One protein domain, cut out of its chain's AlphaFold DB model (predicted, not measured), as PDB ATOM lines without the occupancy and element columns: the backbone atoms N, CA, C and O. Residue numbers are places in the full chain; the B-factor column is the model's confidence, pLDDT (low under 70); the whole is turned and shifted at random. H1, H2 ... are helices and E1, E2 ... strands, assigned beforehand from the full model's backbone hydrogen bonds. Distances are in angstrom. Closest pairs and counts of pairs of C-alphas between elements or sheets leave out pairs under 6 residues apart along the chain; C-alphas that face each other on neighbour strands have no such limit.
ATOM      1  N   MET A 406     125.642 262.510 326.346       91.50
ATOM      2  CA  MET A 406     125.766 263.462 325.242       91.50
ATOM      3  C   MET A 406     126.912 263.082 324.304       91.50
ATOM      4  O   MET A 406     128.006 262.761 324.758       91.50
ATOM      5  N   PHE A 407     126.685 263.199 322.999       92.44
ATOM      6  CA  PHE A 407     127.668 262.924 321.951       92.44
ATOM      7  C   PHE A 407     127.922 264.192 321.150       92.44
ATOM      8  O   PHE A 407     126.990 264.805 320.630       92.44
ATOM      9  N   LEU A 408     129.177 264.615 321.080       92.44
ATOM     10  CA  LEU A 408     129.573 265.905 320.542       92.44
ATOM     11  C   LEU A 408     130.435 265.729 319.298       92.44
ATOM     12  O   LEU A 408     131.439 265.023 319.328       92.44
ATOM     13  N   PHE A 409     130.062 266.427 318.233       94.19
ATOM     14  CA  PHE A 409     130.696 266.376 316.924       94.19
ATOM     15  C   PHE A 409     131.097 267.778 316.490       94.19
ATOM     16  O   PHE A 409     130.326 268.725 316.644       94.19
ATOM     17  N   GLY A 410     132.270 267.906 315.878       93.06
ATOM     18  CA  GLY A 410     132.707 269.176 315.311       93.06
ATOM     19  C   GLY A 410     133.159 270.194 316.351       93.06
ATOM     20  O   GLY A 410     133.758 269.848 317.372       93.06
ATOM     21  N   ASP A 411     132.972 271.468 316.034       90.62
ATOM     22  CA  ASP A 411     133.420 272.584 316.851       90.62
ATOM     23  C   ASP A 411     132.335 273.017 317.840       90.62
ATOM     24  O   ASP A 411     131.272 273.499 317.454       90.62
ATOM     25  N   ILE A 412     132.605 272.797 319.126       90.75
ATOM     26  CA  ILE A 412     131.650 272.990 320.216       90.75
ATOM     27  C   ILE A 412     132.187 274.079 321.128       90.75
ATOM     28  O   ILE A 412     133.081 273.826 321.941       90.75
ATOM     29  N   ASP A 413     131.603 275.263 321.008       89.75
ATOM     30  CA  ASP A 413     131.904 276.408 321.850       89.75
ATOM     31  C   ASP A 413     130.599 277.121 322.216       89.75
ATOM     32  O   ASP A 413     129.787 277.464 321.361       89.75
ATOM     33  N   SER A 414     130.402 277.349 323.511       90.44
ATOM     34  CA  SER A 414     129.254 278.076 324.068       90.44
ATOM     35  C   SER A 414     129.115 279.525 323.577       90.44
ATOM     36  O   SER A 414     128.078 280.142 323.808       90.44
ATOM     37  N   SER A 415     130.163 280.089 322.968       89.19
ATOM     38  CA  SER A 415     130.157 281.429 322.374       89.19
ATOM     39  C   SER A 415     129.533 281.480 320.980       89.19
ATOM     40  O   SER A 415     129.235 282.574 320.503       89.19
ATOM     41  N   TYR A 416     129.327 280.330 320.336       90.81
ATOM     42  CA  TYR A 416     128.636 280.247 319.054       90.81
ATOM     43  C   TYR A 416     127.126 280.396 319.225       90.81
ATOM     44  O   TYR A 416     126.564 280.051 320.268       90.81
ATOM     45  N   ASP A 417     126.461 280.865 318.168       90.12
ATOM     46  CA  ASP A 417     125.005 280.815 318.110       90.12
ATOM     47  C   ASP A 417     124.564 279.352 318.181       90.12
ATOM     48  O   ASP A 417     125.166 278.471 317.564       90.12
ATOM     49  N   SER A 418     123.510 279.075 318.944       90.00
ATOM     50  CA  SER A 418     123.034 277.707 319.132       90.00
ATOM     51  C   SER A 418     121.538 277.595 318.907       90.00
ATOM     52  O   SER A 418     120.774 278.408 319.427       90.00
ATOM     53  N   ALA A 419     121.127 276.542 318.209       89.69
ATOM     54  CA  ALA A 419     119.731 276.165 318.051       89.69
ATOM     55  C   ALA A 419     119.538 274.744 318.559       89.69
ATOM     56  O   ALA A 419     120.288 273.848 318.177       89.69
ATOM     57  N   SER A 420     118.531 274.512 319.389       88.19
ATOM     58  CA  SER A 420     118.290 273.179 319.950       88.19
ATOM     59  C   SER A 420     116.897 272.697 319.591       88.19
ATOM     60  O   SER A 420     116.039 273.481 319.201       88.19
ATOM     61  N   TYR A 421     116.693 271.389 319.663       87.38
ATOM     62  CA  TYR A 421     115.451 270.707 319.330       87.38
ATOM     63  C   TYR A 421     115.337 269.506 320.260       87.38
ATOM     64  O   TYR A 421     116.306 268.767 320.431       87.38
ATOM     65  N   PHE A 422     114.174 269.311 320.876       85.31
ATOM     66  CA  PHE A 422     113.983 268.278 321.892       85.31
ATOM     67  C   PHE A 422     112.760 267.415 321.585       85.31
ATOM     68  O   PHE A 422     111.717 267.922 321.168       85.31
ATOM     69  N   HIS A 423     112.890 266.116 321.840       81.56
ATOM     70  CA  HIS A 423     111.790 265.169 321.926       81.56
ATOM     71  C   HIS A 423     111.370 265.024 323.394       81.56
ATOM     72  O   HIS A 423     112.185 264.650 324.236       81.56
ATOM     73  N   VAL A 424     110.114 265.352 323.701       73.44
ATOM     74  CA  VAL A 424     109.560 265.371 325.070       73.44
ATOM     75  C   VAL A 424     108.543 264.245 325.251       73.44
ATOM     76  O   VAL A 424     107.727 264.037 324.347       73.44
ATOM     77  N   ASP A 425     108.537 263.602 326.418       66.38
ATOM     78  CA  ASP A 425     107.624 262.520 326.815       66.38
ATOM     79  C   ASP A 425     106.147 262.857 326.529       66.38
ATOM     80  O   ASP A 425     105.611 263.918 326.881       66.38
ATOM     81  N   HIS A 426     105.475 261.909 325.878       53.94
ATOM     82  CA  HIS A 426     104.073 261.948 325.479       53.94
ATOM     83  C   HIS A 426     103.084 262.139 326.652       53.94
ATOM     84  O   HIS A 426     102.060 262.809 326.490       53.94
ATOM     85  N   TYR A 427     103.375 261.634 327.852       50.12
ATOM     86  CA  TYR A 427     102.519 261.774 329.035       50.12
ATOM     87  C   TYR A 427     102.425 263.230 329.521       50.12
ATOM     88  O   TYR A 427     101.342 263.723 329.862       50.12
ATOM     89  N   LEU A 428     103.536 263.970 329.469       55.53
ATOM     90  CA  LEU A 428     103.554 265.405 329.770       55.53
ATOM     91  C   LEU A 428     102.837 266.226 328.688       55.53
ATOM     92  O   LEU A 428     102.206 267.237 329.016       55.53
ATOM     93  N   ARG A 429     102.835 265.758 327.426       54.06
ATOM     94  CA  ARG A 429     102.026 266.351 326.341       54.06
ATOM     95  C   ARG A 429     100.523 266.232 326.626       54.06
ATOM     96  O   ARG A 429      99.779 267.179 326.373       54.06
ATOM     97  N   GLN A 430     100.068 265.111 327.195       47.22
ATOM     98  CA  GLN A 430      98.642 264.870 327.464       47.22
ATOM     99  C   GLN A 430      98.084 265.644 328.669       47.22
ATOM    100  O   GLN A 430      96.919 266.046 328.643       47.22
ATOM    101  N   GLN A 431      98.886 265.924 329.704       51.12
ATOM    102  CA  GLN A 431      98.397 266.628 330.900       51.12
ATOM    103  C   GLN A 431      98.042 268.118 330.681       51.12
ATOM    104  O   GLN A 431      97.611 268.771 331.630       51.12
ATOM    105  N   LYS A 432      98.205 268.696 329.474       47.56
ATOM    106  CA  LYS A 432      97.933 270.125 329.164       47.56
ATOM    107  C   LYS A 432      98.548 271.125 330.168       47.56
ATOM    108  O   LYS A 432      98.083 272.263 330.258       47.56
ATOM    109  N   LYS A 433      99.578 270.733 330.932       49.91
ATOM    110  CA  LYS A 433     100.286 271.612 331.884       49.91
ATOM    111  C   LYS A 433     101.198 272.619 331.185       49.91
ATOM    112  O   LYS A 433     101.614 273.591 331.801       49.91
ATOM    113  N   ILE A 434     101.458 272.406 329.900       50.16
ATOM    114  CA  ILE A 434     102.265 273.267 329.046       50.16
ATOM    115  C   ILE A 434     101.332 273.776 327.947       50.16
ATOM    116  O   ILE A 434     101.062 273.069 326.977       50.16
ATOM    117  N   ARG A 435     100.721 274.947 328.167       42.19
ATOM    118  CA  ARG A 435      99.734 275.526 327.235       42.19
ATOM    119  C   ARG A 435     100.357 276.426 326.170       42.19
ATOM    120  O   ARG A 435      99.791 276.495 325.090       42.19
ATOM    121  N   ASP A 436     101.525 277.008 326.433       42.81
ATOM    122  CA  ASP A 436     102.217 277.895 325.495       42.81
ATOM    123  C   ASP A 436     103.671 277.456 325.306       42.81
ATOM    124  O   ASP A 436     104.543 277.724 326.128       42.81
ATOM    125  N   LEU A 445     113.034 277.134 332.286       56.62
ATOM    126  CA  LEU A 445     113.442 276.100 331.326       56.62
ATOM    127  C   LEU A 445     113.783 274.741 331.968       56.62
ATOM    128  O   LEU A 445     113.520 273.705 331.367       56.62
ATOM    129  N   SER A 446     114.298 274.719 333.202       56.66
ATOM    130  CA  SER A 446     114.708 273.476 333.878       56.66
ATOM    131  C   SER A 446     113.562 272.477 334.070       56.66
ATOM    132  O   SER A 446     113.765 271.283 333.879       56.66
ATOM    133  N   ARG A 447     112.339 272.954 334.353       57.94
ATOM    134  CA  ARG A 447     111.146 272.095 334.490       57.94
ATOM    135  C   ARG A 447     110.705 271.457 333.172       57.94
ATOM    136  O   ARG A 447     110.051 270.422 333.197       57.94
ATOM    137  N   TYR A 448     111.021 272.076 332.035       64.38
ATOM    138  CA  TYR A 448     110.698 271.530 330.715       64.38
ATOM    139  C   TYR A 448     111.694 270.455 330.296       64.38
ATOM    140  O   TYR A 448     111.304 269.455 329.700       64.38
ATOM    141  N   LEU A 449     112.964 270.648 330.654       77.06
ATOM    142  CA  LEU A 449     114.028 269.692 330.364       77.06
ATOM    143  C   LEU A 449     113.851 268.368 331.122       77.06
ATOM    144  O   LEU A 449     114.266 267.337 330.613       77.06
ATOM    145  N   ASP A 450     113.159 268.362 332.268       76.44
ATOM    146  CA  ASP A 450     112.803 267.126 332.987       76.44
ATOM    147  C   ASP A 450     111.919 266.162 332.189       76.44
ATOM    148  O   ASP A 450     111.904 264.972 332.490       76.44
ATOM    149  N   GLY A 451     111.187 266.658 331.189       74.44
ATOM    150  CA  GLY A 451     110.379 265.830 330.296       74.44
ATOM    151  C   GLY A 451     111.079 265.420 329.005       74.44
ATOM    152  O   GLY A 451     110.455 264.766 328.175       74.44
ATOM    153  N   VAL A 452     112.316 265.861 328.775       81.50
ATOM    154  CA  VAL A 452     113.030 265.595 327.523       81.50
ATOM    155  C   VAL A 452     113.616 264.191 327.549       81.50
ATOM    156  O   VAL A 452     114.381 263.834 328.440       81.50
ATOM    157  N   GLU A 453     113.285 263.414 326.526       82.44
ATOM    158  CA  GLU A 453     113.808 262.067 326.319       82.44
ATOM    159  C   GLU A 453     115.063 262.094 325.452       82.44
ATOM    160  O   GLU A 453     116.030 261.403 325.763       82.44
ATOM    161  N   ARG A 454     115.048 262.893 324.373       87.75
ATOM    162  CA  ARG A 454     116.143 263.038 323.401       87.75
ATOM    163  C   ARG A 454     116.274 264.486 322.938       87.75
ATOM    164  O   ARG A 454     115.291 265.228 322.920       87.75
ATOM    165  N   GLY A 455     117.462 264.898 322.513       90.44
ATOM    166  CA  GLY A 455     117.694 266.254 322.026       90.44
ATOM    167  C   GLY A 455     118.843 266.375 321.039       90.44
ATOM    168  O   GLY A 455     119.758 265.559 321.019       90.44
ATOM    169  N   VAL A 456     118.802 267.425 320.228       93.94
ATOM    170  CA  VAL A 456     119.914 267.854 319.383       93.94
ATOM    171  C   VAL A 456     120.149 269.343 319.576       93.94
ATOM    172  O   VAL A 456     119.212 270.135 319.622       93.94
ATOM    173  N   LEU A 457     121.415 269.713 319.714       94.62
ATOM    174  CA  LEU A 457     121.916 271.076 319.756       94.62
ATOM    175  C   LEU A 457     122.820 271.287 318.548       94.62
ATOM    176  O   LEU A 457     123.796 270.561 318.374       94.62
ATOM    177  N   PHE A 458     122.526 272.300 317.750       94.44
ATOM    178  CA  PHE A 458     123.363 272.776 316.660       94.44
ATOM    179  C   PHE A 458     124.153 273.990 317.131       94.44
ATOM    180  O   PHE A 458     123.574 274.910 317.704       94.44
ATOM    181  N   PHE A 459     125.452 273.997 316.853       93.75
ATOM    182  CA  PHE A 459     126.350 275.133 317.028       93.75
ATOM    183  C   PHE A 459     126.628 275.740 315.659       93.75
ATOM    184  O   PHE A 459     127.000 275.028 314.718       93.75
ATOM    185  N   LEU A 460     126.411 277.044 315.554       92.38
ATOM    186  CA  LEU A 460     126.347 277.772 314.301       92.38
ATOM    187  C   LEU A 460     127.432 278.845 314.242       92.38
ATOM    188  O   LEU A 460     127.619 279.621 315.177       92.38
ATOM    189  N   ARG A 461     128.109 278.918 313.100       90.06
ATOM    190  CA  ARG A 461     129.025 280.008 312.754       90.06
ATOM    191  C   ARG A 461     128.773 280.382 311.303       90.06
ATOM    192  O   ARG A 461     128.670 279.494 310.465       90.06
ATOM    193  N   ASP A 462     128.603 281.672 311.024       88.75
ATOM    194  CA  ASP A 462     128.313 282.188 309.677       88.75
ATOM    195  C   ASP A 462     127.113 281.492 308.991       88.75
ATOM    196  O   ASP A 462     127.140 281.189 307.799       88.75
ATOM    197  N   ASN A 463     126.045 281.217 309.755       86.94
ATOM    198  CA  ASN A 463     124.859 280.461 309.318       86.94
ATOM    199  C   ASN A 463     125.161 279.045 308.790       86.94
ATOM    200  O   ASN A 463     124.411 278.517 307.967       86.94
ATOM    201  N   GLN A 464     126.230 278.410 309.268       91.25
ATOM    202  CA  GLN A 464     126.571 277.019 308.977       91.25
ATOM    203  C   GLN A 464     126.661 276.200 310.258       91.25
ATOM    204  O   GLN A 464     127.091 276.703 311.298       91.25
ATOM    205  N   VAL A 465     126.292 274.921 310.178       92.69
ATOM    206  CA  VAL A 465     126.518 273.978 311.281       92.69
ATOM    207  C   VAL A 465     128.009 273.670 311.383       92.69
ATOM    208  O   VAL A 465     128.571 273.017 310.507       92.69
ATOM    209  N   VAL A 466     128.634 274.108 312.474       93.06
ATOM    210  CA  VAL A 466     130.040 273.800 312.783       93.06
ATOM    211  C   VAL A 466     130.183 272.749 313.874       93.06
ATOM    212  O   VAL A 466     131.211 272.075 313.939       93.06
ATOM    213  N   GLY A 467     129.146 272.557 314.690       94.81
ATOM    214  CA  GLY A 467     129.123 271.535 315.724       94.81
ATOM    215  C   GLY A 467     127.720 271.031 316.020       94.81
ATOM    216  O   GLY A 467     126.728 271.730 315.810       94.81
ATOM    217  N   ILE A 468     127.635 269.797 316.505       96.06
ATOM    218  CA  ILE A 468     126.383 269.155 316.906       96.06
ATOM    219  C   ILE A 468     126.601 268.450 318.237       96.06
ATOM    220  O   ILE A 468     127.573 267.719 318.406       96.06
ATOM    221  N   CYS A 469     125.676 268.634 319.170       95.81
ATOM    222  CA  CYS A 469     125.596 267.849 320.389       95.81
ATOM    223  C   CYS A 469     124.269 267.085 320.419       95.81
ATOM    224  O   CYS A 469     123.194 267.677 320.378       95.81
ATOM    225  N   LEU A 470     124.355 265.761 320.465       94.69
ATOM    226  CA  LEU A 470     123.223 264.857 320.576       94.69
ATOM    227  C   LEU A 470     123.051 264.439 322.035       94.69
ATOM    228  O   LEU A 470     123.996 263.956 322.642       94.69
ATOM    229  N   TRP A 471     121.854 264.596 322.588       92.00
ATOM    230  CA  TRP A 471     121.479 264.175 323.938       92.00
ATOM    231  C   TRP A 471     120.565 262.953 323.841       92.00
ATOM    232  O   TRP A 471     119.503 263.032 323.226       92.00
ATOM    233  N   ASN A 472     120.969 261.833 324.450       89.19
ATOM    234  CA  ASN A 472     120.225 260.565 324.457       89.19
ATOM    235  C   ASN A 472     119.928 260.004 323.051       89.19
ATOM    236  O   ASN A 472     118.960 259.274 322.856       89.19
ATOM    237  N   VAL A 473     120.772 260.320 322.066       89.25
ATOM    238  CA  VAL A 473     120.727 259.718 320.726       89.25
ATOM    239  C   VAL A 473     121.991 258.888 320.546       89.25
ATOM    240  O   VAL A 473     123.076 259.426 320.325       89.25
ATOM    241  N   THR A 474     121.858 257.577 320.723       86.31
ATOM    242  CA  THR A 474     122.982 256.627 320.784       86.31
ATOM    243  C   THR A 474     123.165 255.827 319.497       86.31
ATOM    244  O   THR A 474     124.097 255.034 319.406       86.31
ATOM    245  N   ASP A 475     122.263 255.963 318.525       86.00
ATOM    246  CA  ASP A 475     122.306 255.162 317.308       86.00
ATOM    247  C   ASP A 475     123.383 255.662 316.331       86.00
ATOM    248  O   ASP A 475     123.611 256.861 316.140       86.00
ATOM    249  N   SER A 476     124.053 254.713 315.678       86.06
ATOM    250  CA  SER A 476     125.182 255.006 314.793       86.06
ATOM    251  C   SER A 476     124.779 255.782 313.537       86.06
ATOM    252  O   SER A 476     125.605 256.515 312.989       86.06
ATOM    253  N   ASN A 477     123.522 255.665 313.090       88.69
ATOM    254  CA  ASN A 477     123.029 256.388 311.919       88.69
ATOM    255  C   ASN A 477     122.953 257.888 312.210       88.69
ATOM    256  O   ASN A 477     123.483 258.686 311.437       88.69
ATOM    257  N   SER A 478     122.386 258.273 313.353       90.56
ATOM    258  CA  SER A 478     122.337 259.661 313.811       90.56
ATOM    259  C   SER A 478     123.732 260.236 314.046       90.56
ATOM    260  O   SER A 478     123.998 261.377 313.671       90.56
ATOM    261  N   HIS A 479     124.665 259.451 314.597       92.38
ATOM    262  CA  HIS A 479     126.065 259.879 314.752       92.38
ATOM    263  C   HIS A 479     126.737 260.129 313.397       92.38
ATOM    264  O   HIS A 479     127.428 261.132 313.208       92.38
ATOM    265  N   GLN A 480     126.515 259.245 312.422       91.44
ATOM    266  CA  GLN A 480     127.049 259.404 311.072       91.44
ATOM    267  C   GLN A 480     126.417 260.591 310.337       91.44
ATOM    268  O   GLN A 480     127.111 261.334 309.631       91.44
ATOM    269  N   MET A 481     125.116 260.803 310.529       93.25
ATOM    270  CA  MET A 481     124.409 261.971 310.022       93.25
ATOM    271  C   MET A 481     124.988 263.252 310.634       93.25
ATOM    272  O   MET A 481     125.327 264.168 309.891       93.25
ATOM    273  N   ALA A 482     125.207 263.298 311.952       94.12
ATOM    274  CA  ALA A 482     125.809 264.446 312.626       94.12
ATOM    275  C   ALA A 482     127.214 264.773 312.086       94.12
ATOM    276  O   ALA A 482     127.490 265.924 311.744       94.12
ATOM    277  N   ARG A 483     128.083 263.764 311.910       93.50
ATOM    278  CA  ARG A 483     129.400 263.955 311.269       93.50
ATOM    279  C   ARG A 483     129.274 264.508 309.852       93.50
ATOM    280  O   ARG A 483     130.034 265.396 309.479       93.50
ATOM    281  N   THR A 484     128.328 263.993 309.070       93.00
ATOM    282  CA  THR A 484     128.095 264.429 307.685       93.00
ATOM    283  C   THR A 484     127.636 265.885 307.625       93.00
ATOM    284  O   THR A 484     128.168 266.654 306.836       93.00
ATOM    285  N   LEU A 485     126.729 266.296 308.512       92.62
ATOM    286  CA  LEU A 485     126.255 267.679 308.594       92.62
ATOM    287  C   LEU A 485     127.377 268.666 308.942       92.62
ATOM    288  O   LEU A 485     127.480 269.716 308.313       92.62
ATOM    289  N   VAL A 486     128.233 268.314 309.910       93.00
ATOM    290  CA  VAL A 486     129.420 269.114 310.263       93.00
ATOM    291  C   VAL A 486     130.401 269.166 309.092       93.00
ATOM    292  O   VAL A 486     130.937 270.222 308.768       93.00
ATOM    293  N   ARG A 487     130.635 268.027 308.432       91.88
ATOM    294  CA  ARG A 487     131.536 267.927 307.280       91.88
ATOM    295  C   ARG A 487     131.094 268.824 306.129       91.88
ATOM    296  O   ARG A 487     131.912 269.515 305.531       91.88
ATOM    297  N   ASP A 488     129.810 268.790 305.811       89.44
ATOM    298  CA  ASP A 488     129.271 269.468 304.641       89.44
ATOM    299  C   ASP A 488     128.998 270.962 304.923       89.44
ATOM    300  O   ASP A 488     128.573 271.681 304.019       89.44
ATOM    301  N   ALA A 489     129.278 271.434 306.153       83.88
ATOM    302  CA  ALA A 489     129.101 272.814 306.615       83.88
ATOM    303  C   ALA A 489     127.738 273.381 306.189       83.88
ATOM    304  O   ALA A 489     127.638 274.454 305.585       83.88
ATOM    305  N   VAL A 490     126.686 272.594 306.444       80.75
ATOM    306  CA  VAL A 490     125.358 272.806 305.864       80.75
ATOM    307  C   VAL A 490     124.859 274.216 306.197       80.75
ATOM    308  O   VAL A 490     124.751 274.544 307.383       80.75
ATOM    309  N   PRO A 491     124.533 275.047 305.187       83.75
ATOM    310  CA  PRO A 491     123.893 276.333 305.410       83.75
ATOM    311  C   PRO A 491     122.521 276.133 306.040       83.75
ATOM    312  O   PRO A 491     121.716 275.311 305.581       83.75
ATOM    313  N   VAL A 492     122.233 276.899 307.084       81.94
ATOM    314  CA  VAL A 492     121.022 276.706 307.870       81.94
ATOM    315  C   VAL A 492     120.040 277.852 307.729       81.94
ATOM    316  O   VAL A 492     120.369 279.031 307.816       81.94
ATOM    317  N   SER A 493     118.787 277.452 307.551       81.88
ATOM    318  CA  SER A 493     117.617 278.244 307.890       81.88
ATOM    319  C   SER A 493     116.876 277.531 309.013       81.88
ATOM    320  O   SER A 493     117.024 276.322 309.214       81.88
ATOM    321  N   ALA A 494     116.039 278.279 309.713       72.88
ATOM    322  CA  ALA A 494     115.286 277.780 310.848       72.88
ATOM    323  C   ALA A 494     114.382 276.567 310.453       72.88
ATOM    324  O   ALA A 494     114.379 275.527 311.121       72.88
ATOM    325  N   SER A 495     113.748 276.616 309.268       76.38
ATOM    326  CA  SER A 495     112.954 275.504 308.717       76.38
ATOM    327  C   SER A 495     113.783 274.261 308.380       76.38
ATOM    328  O   SER A 495     113.330 273.145 308.633       76.38
ATOM    329  N   ASN A 496     114.991 274.439 307.833       86.50
ATOM    330  CA  ASN A 496     115.880 273.320 307.508       86.50
ATOM    331  C   ASN A 496     116.379 272.631 308.788       86.50
ATOM    332  O   ASN A 496     116.317 271.411 308.903       86.50
ATOM    333  N   LEU A 497     116.783 273.406 309.799       85.94
ATOM    334  CA  LEU A 497     117.219 272.863 311.087       85.94
ATOM    335  C   LEU A 497     116.138 272.017 311.761       85.94
ATOM    336  O   LEU A 497     116.441 270.947 312.282       85.94
ATOM    337  N   ARG A 498     114.871 272.437 311.688       84.69
ATOM    338  CA  ARG A 498     113.752 271.650 312.222       84.69
ATOM    339  C   ARG A 498     113.577 270.315 311.502       84.69
ATOM    340  O   ARG A 498     113.323 269.301 312.149       84.69
ATOM    341  N   GLN A 499     113.732 270.299 310.180       84.69
ATOM    342  CA  GLN A 499     113.674 269.069 309.395       84.69
ATOM    343  C   GLN A 499     114.865 268.149 309.700       84.69
ATOM    344  O   GLN A 499     114.677 266.953 309.915       84.69
ATOM    345  N   ILE A 500     116.076 268.694 309.789       88.69
ATOM    346  CA  ILE A 500     117.277 267.932 310.152       88.69
ATOM    347  C   ILE A 500     117.130 267.342 311.559       88.69
ATOM    348  O   ILE A 500     117.364 266.152 311.761       88.69
ATOM    349  N   ALA A 501     116.676 268.145 312.524       87.38
ATOM    350  CA  ALA A 501     116.397 267.682 313.876       87.38
ATOM    351  C   ALA A 501     115.364 266.552 313.896       87.38
ATOM    352  O   ALA A 501     115.517 265.606 314.662       87.38
ATOM    353  N   SER A 502     114.344 266.619 313.028       84.50
ATOM    354  CA  SER A 502     113.371 265.533 312.873       84.50
ATOM    355  C   SER A 502     114.008 264.209 312.525       84.50
ATOM    356  O   SER A 502     113.717 263.210 313.169       84.50
ATOM    357  N   GLN A 503     114.945 264.213 311.593       86.25
ATOM    358  CA  GLN A 503     115.621 262.998 311.170       86.25
ATOM    359  C   GLN A 503     116.569 262.470 312.252       86.25
ATOM    360  O   GLN A 503     116.562 261.277 312.523       86.25
ATOM    361  N   LEU A 504     117.316 263.358 312.920       86.94
ATOM    362  CA  LEU A 504     118.237 262.981 313.999       86.94
ATOM    363  C   LEU A 504     117.525 262.428 315.241       86.94
ATOM    364  O   LEU A 504     118.092 261.611 315.957       86.94
ATOM    365  N   LEU A 505     116.307 262.889 315.536       83.19
ATOM    366  CA  LEU A 505     115.575 262.479 316.740       83.19
ATOM    367  C   LEU A 505     114.591 261.326 316.496       83.19
ATOM    368  O   LEU A 505     114.310 260.588 317.436       83.19
ATOM    369  N   LEU A 506     114.078 261.168 315.270       69.44
ATOM    370  CA  LEU A 506     113.104 260.132 314.885       69.44
ATOM    371  C   LEU A 506     113.752 258.865 314.307       69.44
ATOM    372  O   LEU A 506     113.043 258.039 313.733       69.44
ATOM    373  N   CYS A 507     115.072 258.691 314.413       54.50
ATOM    374  CA  CYS A 507     115.692 257.403 314.109       54.50
ATOM    375  C   CYS A 507     115.221 256.377 315.159       54.50
ATOM    376  O   CYS A 507     115.815 256.213 316.227       54.50
TER     377      CYS A 507
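What this domain is: This is residues 406 to 436 and 445 to 507 of the 597 residues of the protein "Monodehydroascorbate reductase (NADH)" of Galdieria sulphuraria (UniProt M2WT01). A twisted sheet of four strands has two helices, H3 and H4, over one face, while two short helices, H1 and H2, lie by the end of the sheet where E2 ends and E3 begins. H3 covers the E1 and E4 side and H4 the E2 side, and H1 lies farthest out. The printed part has 94 residues with four named helices and four named strands, in the order E1 E2 H1 H2 E3 E4 H3 H4; the sheet order is E1 E4 E3 E2, all antiparallel. The class is mixed, helices and strands. The whole is compact, with a radius of gyration of the C-alphas of 13.7 A, and only just elongated, spanning 40 by 27 by 22 A.

How they stand to each other: The inner strands E3, residues 452 to 461, and E4, residues 464 to 471, form a hairpin, with N 457 and O 469 2.8 A apart. E4 bends by 55 degrees at residue 467. The edge strand E1, residues 406 to 410, is antiparallel to E4, with N 409 and O 468 2.8 A apart. The other edge strand E2, residues 417 to 424, is antiparallel to E3, with N 421 and O 456 2.8 A apart. These N and O pairs are within hydrogen-bond range. H3, residues 476 to 487, is on the sheet at a height over the sheet of 8.9 A, over E1 and E4, and runs along the strands, at 2 degrees to E4 on the local plane; its closest C-alphas to E4 are those of Val 486 and Val 466, 5.4 A apart. H4, residues 494 to 505, is on the same face at a height over the sheet of 8.0 A, over E2 and only just over E3, where 3 of its 12 C-alphas fall; it runs slantwise to the strands, at 47 degrees to E2 on the local plane. The closest C-alphas of H4 and E2 are those of Ala 501 and Tyr 421, 6.3 A apart. H3 and H4 form a helical hairpin, at a shallow tilt of 30 degrees, opposite ways; residues 478 to 482 touch residues 503 to 505, closest at the C-alphas of Ser 478 and Leu 504, 5.3 A. The two make two layers with the sheet, helices on one face of it. H2, residues 445 to 449, only grazes the sheet, with residues 448 to 449. H1, residues 426 to 430, is not on the sheet and is apart from H2. In H1, H2, H3 and H4 every O i to N i+4 pair is within hydrogen-bond range.

Where its parts are: E3 measures 26.1 A, E2 22.9 A, E4 20.4 A, H4 16.4 A, H3 16.2 A, E1 13.4 A, and H1 and H2 6.5 A each, from first to last C-alpha. E1 begins at C-alpha 406 (125.766, 263.462, 325.242) and H4 ends at C-alpha 505 (115.575, 262.479, 316.740).

The domain as a whole: The farthest C-alphas are those of Gln 431 and Arg 487, 40.7 A apart. Residues 437 to 444 are not printed; C-alphas 436 and 445 are 12.8 A apart across this cut. Of the links that are printed whole, none is long. The mean pLDDT of the printed part is 81.7; residues 425 to 436, 445 to 448 and 506 to 507 of this predicted model are under 70.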